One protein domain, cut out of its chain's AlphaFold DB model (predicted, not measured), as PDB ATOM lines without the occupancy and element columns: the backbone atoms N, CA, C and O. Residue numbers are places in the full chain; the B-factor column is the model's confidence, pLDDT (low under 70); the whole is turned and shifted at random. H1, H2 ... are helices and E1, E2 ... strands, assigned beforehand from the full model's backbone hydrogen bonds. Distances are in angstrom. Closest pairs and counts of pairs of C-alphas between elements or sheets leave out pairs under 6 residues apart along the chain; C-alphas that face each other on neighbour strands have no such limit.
ATOM      1  N   GLN A  22     196.091 199.476 261.662       56.78
ATOM      2  CA  GLN A  22     196.365 198.139 261.114       56.78
ATOM      3  C   GLN A  22     197.079 198.204 259.760       56.78
ATOM      4  O   GLN A  22     197.949 197.380 259.477       56.78
ATOM      5  N   ARG A  23     196.740 199.197 258.928       65.81
ATOM      6  CA  ARG A  23     197.424 199.438 257.649       65.81
ATOM      7  C   ARG A  23     198.878 199.847 257.867       65.81
ATOM      8  O   ARG A  23     199.744 199.345 257.157       65.81
ATOM      9  N   GLN A  24     199.142 200.683 258.868       66.38
ATOM     10  CA  GLN A  24     200.494 201.122 259.225       66.38
ATOM     11  C   GLN A  24     201.353 199.956 259.739       66.38
ATOM     12  O   GLN A  24     202.462 199.758 259.249       66.38
ATOM     13  N   LEU A  25     200.815 199.122 260.637       70.56
ATOM     14  CA  LEU A  25     201.501 197.916 261.123       70.56
ATOM     15  C   LEU A  25     201.797 196.921 259.992       70.56
ATOM     16  O   LEU A  25     202.890 196.363 259.922       70.56
ATOM     17  N   ARG A  26     200.845 196.730 259.070       68.00
ATOM     18  CA  ARG A  26     201.043 195.878 257.892       68.00
ATOM     19  C   ARG A  26     202.121 196.436 256.960       68.00
ATOM     20  O   ARG A  26     202.915 195.661 256.443       68.00
ATOM     21  N   GLY A  27     202.140 197.749 256.738       74.00
ATOM     22  CA  GLY A  27     203.152 198.407 255.910       74.00
ATOM     23  C   GLY A  27     204.559 198.274 256.495       74.00
ATOM     24  O   GLY A  27     205.484 197.926 255.768       74.00
ATOM     25  N   ALA A  28     204.702 198.467 257.808       79.19
ATOM     26  CA  ALA A  28     205.979 198.323 258.507       79.19
ATOM     27  C   ALA A  28     206.542 196.896 258.403       79.19
ATOM     28  O   ALA A  28     207.713 196.716 258.085       79.19
ATOM     29  N   LEU A  29     205.686 195.888 258.586       78.56
ATOM     30  CA  LEU A  29     206.071 194.485 258.457       78.56
ATOM     31  C   LEU A  29     206.570 194.137 257.043       78.56
ATOM     32  O   LEU A  29     207.519 193.374 256.890       78.56
ATOM     33  N   ILE A  30     205.926 194.677 256.003       79.31
ATOM     34  CA  ILE A  30     206.341 194.442 254.612       79.31
ATOM     35  C   ILE A  30     207.714 195.065 254.355       79.31
ATOM     36  O   ILE A  30     208.582 194.393 253.804       79.31
ATOM     37  N   ALA A  31     207.930 196.303 254.803       82.12
ATOM     38  CA  ALA A  31     209.218 196.974 254.659       82.12
ATOM     39  C   ALA A  31     210.350 196.203 255.364       82.12
ATOM     40  O   ALA A  31     211.430 196.039 254.804       82.12
ATOM     41  N   GLU A  32     210.080 195.656 256.553       82.81
ATOM     42  CA  GLU A  32     211.033 194.821 257.292       82.81
ATOM     43  C   GLU A  32     211.380 193.521 256.544       82.81
ATOM     44  O   GLU A  32     212.529 193.075 256.554       82.81
ATOM     45  N   ILE A  33     210.412 192.897 255.866       81.25
ATOM     46  CA  ILE A  33     210.669 191.722 255.018       81.25
ATOM     47  C   ILE A  33     211.558 192.102 253.834       81.25
ATOM     48  O   ILE A  33     212.536 191.405 253.568       81.25
ATOM     49  N   GLU A  34     211.231 193.189 253.133       82.38
ATOM     50  CA  GLU A  34     211.991 193.654 251.967       82.38
ATOM     51  C   GLU A  34     213.449 193.950 252.332       82.38
ATOM     52  O   GLU A  34     214.360 193.498 251.635       82.38
ATOM     53  N   GLU A  35     213.681 194.614 253.465       83.75
ATOM     54  CA  GLU A  35     215.025 194.878 253.979       83.75
ATOM     55  C   GLU A  35     215.785 193.578 254.280       83.75
ATOM     56  O   GLU A  35     216.930 193.410 253.860       83.75
ATOM     57  N   ASN A  36     215.144 192.618 254.953       79.12
ATOM     58  CA  ASN A  36     215.768 191.339 255.293       79.12
ATOM     59  C   ASN A  36     216.066 190.454 254.070       79.12
ATOM     60  O   ASN A  36     216.964 189.618 254.149       79.12
ATOM     61  N   ILE A  37     215.329 190.605 252.963       80.81
ATOM     62  CA  ILE A  37     215.601 189.909 251.693       80.81
ATOM     63  C   ILE A  37     216.805 190.532 250.969       80.81
ATOM     64  O   ILE A  37     217.535 189.818 250.287       80.81
ATOM     65  N   MET A  38     217.015 191.848 251.103       79.38
ATOM     66  CA  MET A  38     218.158 192.548 250.498       79.38
ATOM     67  C   MET A  38     219.485 192.303 251.231       79.38
ATOM     68  O   MET A  38     220.545 192.600 250.683       79.38
ATOM     69  N   GLN A  39     219.439 191.777 252.454       71.75
ATOM     70  CA  GLN A  39     220.624 191.353 253.200       71.75
ATOM     71  C   GLN A  39     221.134 189.996 252.679       71.75
ATOM     72  O   GLN A  39     220.344 189.151 252.258       71.75
ATOM     73  N   ASP A  40     222.457 189.786 252.709       60.03
ATOM     74  CA  ASP A  40     223.107 188.559 252.221       60.03
ATOM     75  C   ASP A  40     222.433 187.283 252.769       60.03
ATOM     76  O   ASP A  40     222.056 187.239 253.948       60.03
ATOM     77  N   PRO A  41     222.282 186.219 251.950       60.00
ATOM     78  CA  PRO A  41     221.539 185.035 252.355       60.00
ATOM     79  C   PRO A  41     222.174 184.397 253.603       60.00
ATOM     80  O   PRO A  41     223.373 184.094 253.595       60.00
ATOM     81  N   PRO A  42     221.398 184.142 254.676       60.19
ATOM     82  CA  PRO A  42     221.896 183.383 255.813       60.19
ATOM     83  C   PRO A  42     222.279 181.978 255.343       60.19
ATOM     84  O   PRO A  42     221.666 181.443 254.426       60.19
ATOM     85  N   ASN A  43     223.288 181.372 255.967       57.66
ATOM     86  CA  ASN A  43     223.748 180.022 255.643       57.66
ATOM     87  C   ASN A  43     222.567 179.021 255.708       57.66
ATOM     88  O   ASN A  43     222.160 178.614 256.795       57.66
ATOM     89  N   LEU A  44     221.991 178.658 254.552       59.66
ATOM     90  CA  LEU A  44     220.728 177.908 254.408       59.66
ATOM     91  C   LEU A  44     220.875 176.400 254.708       59.66
ATOM     92  O   LEU A  44     220.181 175.568 254.130       59.66
ATOM     93  N   GLN A  45     221.799 176.013 255.585       56.94
ATOM     94  CA  GLN A  45     222.114 174.600 255.828       56.94
ATOM     95  C   GLN A  45     221.056 173.869 256.673       56.94
ATOM     96  O   GLN A  45     221.004 172.643 256.635       56.94
ATOM     97  N   GLU A  46     220.168 174.589 257.368       60.88
ATOM     98  CA  GLU A  46     219.094 174.005 258.184       60.88
ATOM     99  C   GLU A  46     217.730 174.577 257.771       60.88
ATOM    100  O   GLU A  46     217.520 175.793 257.751       60.88
ATOM    101  N   GLY A  47     216.798 173.703 257.391       63.97
ATOM    102  CA  GLY A  47     215.446 174.073 256.982       63.97
ATOM    103  C   GLY A  47     214.478 172.903 257.112       63.97
ATOM    104  O   GLY A  47     214.865 171.741 256.994       63.97
ATOM    105  N   THR A  48     213.212 173.214 257.367       66.25
ATOM    106  CA  THR A  48     212.135 172.227 257.434       66.25
ATOM    107  C   THR A  48     211.501 172.094 256.052       66.25
ATOM    108  O   THR A  48     210.962 173.058 255.504       66.25
ATOM    109  N   GLN A  49     211.550 170.891 255.477       63.94
ATOM    110  CA  GLN A  49     210.877 170.595 254.214       63.94
ATOM    111  C   GLN A  49     209.373 170.421 254.448       63.94
ATOM    112  O   GLN A  49     208.952 169.521 255.177       63.94
ATOM    113  N   VAL A  50     208.552 171.240 253.792       63.59
ATOM    114  CA  VAL A  50     207.094 171.079 253.773       63.59
ATOM    115  C   VAL A  50     206.656 170.884 252.323       63.59
ATOM    116  O   VAL A  50     206.567 171.822 251.531       63.59
ATOM    117  N   GLY A  51     206.407 169.626 251.948       69.31
ATOM    118  CA  GLY A  51     206.107 169.252 250.565       69.31
ATOM    119  C   GLY A  51     207.297 169.505 249.631       69.31
ATOM    120  O   GLY A  51     208.388 168.979 249.853       69.31
ATOM    121  N   SER A  52     207.086 170.303 248.581       63.19
ATOM    122  CA  SER A  52     208.135 170.682 247.618       63.19
ATOM    123  C   SER A  52     208.888 171.964 248.002       63.19
ATOM    124  O   SER A  52     209.788 172.369 247.267       63.19
ATOM    125  N   MET A  53     208.513 172.625 249.102       58.00
ATOM    126  CA  MET A  53     209.061 173.920 249.507       58.00
ATOM    127  C   MET A  53     209.942 173.763 250.752       58.00
ATOM    128  O   MET A  53     209.564 173.084 251.711       58.00
ATOM    129  N   MET A  54     211.131 174.368 250.715       66.19
ATOM    130  CA  MET A  54     212.078 174.392 251.831       66.19
ATOM    131  C   MET A  54     211.924 175.713 252.575       66.19
ATOM    132  O   MET A  54     212.174 176.771 251.998       66.19
ATOM    133  N   TYR A  55     211.515 175.648 253.839       69.31
ATOM    134  CA  TYR A  55     211.456 176.814 254.715       69.31
ATOM    135  C   TYR A  55     212.654 176.793 255.654       69.31
ATOM    136  O   TYR A  55     212.933 175.775 256.288       69.31
ATOM    137  N   HIS A  56     213.363 177.911 255.750       72.00
ATOM    138  CA  HIS A  56     214.508 178.035 256.643       72.00
ATOM    139  C   HIS A  56     214.108 178.796 257.896       72.00
ATOM    140  O   HIS A  56     213.509 179.862 257.814       72.00
ATOM    141  N   ASP A  57     214.514 178.280 259.055       71.50
ATOM    142  CA  ASP A  57     214.198 178.855 260.367       71.50
ATOM    143  C   ASP A  57     214.651 180.322 260.532       71.50
ATOM    144  O   ASP A  57     214.163 181.010 261.430       71.50
ATOM    145  N   ASN A  58     215.577 180.785 259.682       72.50
ATOM    146  CA  ASN A  58     216.188 182.117 259.703       72.50
ATOM    147  C   ASN A  58     215.985 182.916 258.401       72.50
ATOM    148  O   ASN A  58     216.723 183.879 258.167       72.50
ATOM    149  N   ASP A  59     215.044 182.532 257.535       77.50
ATOM    150  CA  ASP A  59     214.753 183.327 256.337       77.50
ATOM    151  C   ASP A  59     214.130 184.696 256.680       77.50
ATOM    152  O   ASP A  59     213.715 184.969 257.812       77.50
ATOM    153  N   ALA A  60     214.096 185.596 255.696       78.56
ATOM    154  CA  ALA A  60     213.585 186.956 255.873       78.56
ATOM    155  C   ALA A  60     212.129 186.990 256.372       78.56
ATOM    156  O   ALA A  60     211.744 187.873 257.141       78.56
ATOM    157  N   TYR A  61     211.333 185.994 255.978       75.06
ATOM    158  CA  TYR A  61     209.971 185.829 256.464       75.06
ATOM    159  C   TYR A  61     209.960 185.406 257.937       75.06
ATOM    160  O   TYR A  61     209.294 186.037 258.746       75.06
ATOM    161  N   SER A  62     210.737 184.407 258.342       77.44
ATOM    162  CA  SER A  62     210.796 183.923 259.725       77.44
ATOM    163  C   SER A  62     211.317 184.976 260.703       77.44
ATOM    164  O   SER A  62     210.915 184.960 261.866       77.44
ATOM    165  N   LYS A  63     212.157 185.916 260.251       78.25
ATOM    166  CA  LYS A  63     212.636 187.041 261.072       78.25
ATOM    167  C   LYS A  63     211.527 188.032 261.433       78.25
ATOM    168  O   LYS A  63     211.350 188.334 262.606       78.25
ATOM    169  N   SER A  64     210.765 188.489 260.444       75.31
ATOM    170  CA  SER A  64     209.719 189.507 260.630       75.31
ATOM    171  C   SER A  64     208.417 188.915 261.177       75.31
ATOM    172  O   SER A  64     207.716 189.506 261.995       75.31
ATOM    173  N   MET A  65     208.084 187.705 260.735       75.06
ATOM    174  CA  MET A  65     206.810 187.059 261.009       75.06
ATOM    175  C   MET A  65     206.905 185.983 262.097       75.06
ATOM    176  O   MET A  65     205.875 185.594 262.660       75.06
ATOM    177  N   GLY A  66     208.107 185.506 262.418       75.31
ATOM    178  CA  GLY A  66     208.364 184.383 263.321       75.31
ATOM    179  C   GLY A  66     208.368 183.028 262.606       75.31
ATOM    180  O   GLY A  66     207.723 182.860 261.567       75.31
TER     181      GLY A  66
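This is residues 22 to 66 of the 147 residues of an uncharacterized protein of Carpinus fangiana (UniProt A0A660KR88). A small two-stranded hairpin, E1 and E2, sits at one end of a loose arch; from it the chain folds back to a short helix, H2, which packs side by side with a long helix, H1, coming closest to it at Asn 36, near the end of H1 from which the chain leads on to the hairpin. Residues 22 to 27, which belong to H1, stick out beyond the rest. The printed part has 45 residues, with two named helices and two named strands in the order H1, E1, E2, H2; the sheet has the order E1 - E2 and is antiparallel, and the class is mixed, helices and strands. The whole is loose, with a radius of gyration of the C-alphas of 12.0 A, and the C-alphas span 33 by 23 by 14 A.

Start at C-alpha 48, at (212.135, 172.227, 257.434), where strand E1 begins; it covers residues 48 to 50. Two residues further on comes strand E2, residues 53 to 55. Read on to C-alpha 60, at (213.585, 186.956, 255.873), where helix H2 begins; it covers residues 60 to 65 and is 8.5 A from first to last C-alpha. Then go back to C-alpha 22, at (196.365, 198.139, 261.114): from there helix H1, residues 22 to 38, runs 24.9 A to C-alpha 38.

Look first at the hairpin of E1 and E2, antiparallel neighbours with 148 degrees between their directions. The C-alphas of Gln 49 and Met 54 face each other at 4.6 A. N 48 and O 55 are within hydrogen-bond range at 2.8 A, and so are N 50 and O 53 at 3.0 A. Next compare the two helices: H1 and H2 touch, and their closest C-alphas, those of Asn 36 and Ala 60, are 4.9 A apart. Their lines stand at a shallow tilt of 23 degrees, and they run opposite ways. In both H1 and H2 every O i to N i+4 pair is within hydrogen-bond range. H1 and E2 are apart, and so are E1 and H2.

Find the two C-alphas farthest apart at Gln 22 and Gln 45, 35.3 A from each other; the first and last printed C-alphas, those of Gln 22 and Gly 66, are 18.4 A apart. The printed part has no cut. The links from E1 to E2 and from E2 to H2 are tight, and the nine residues from H1 to E1 make a short link. In the B-factor column you will find a mean pLDDT of 70.9 for the printed part, with low confidence, under 70, at residues 22 to 24, residue 26 and residues 40 to 55.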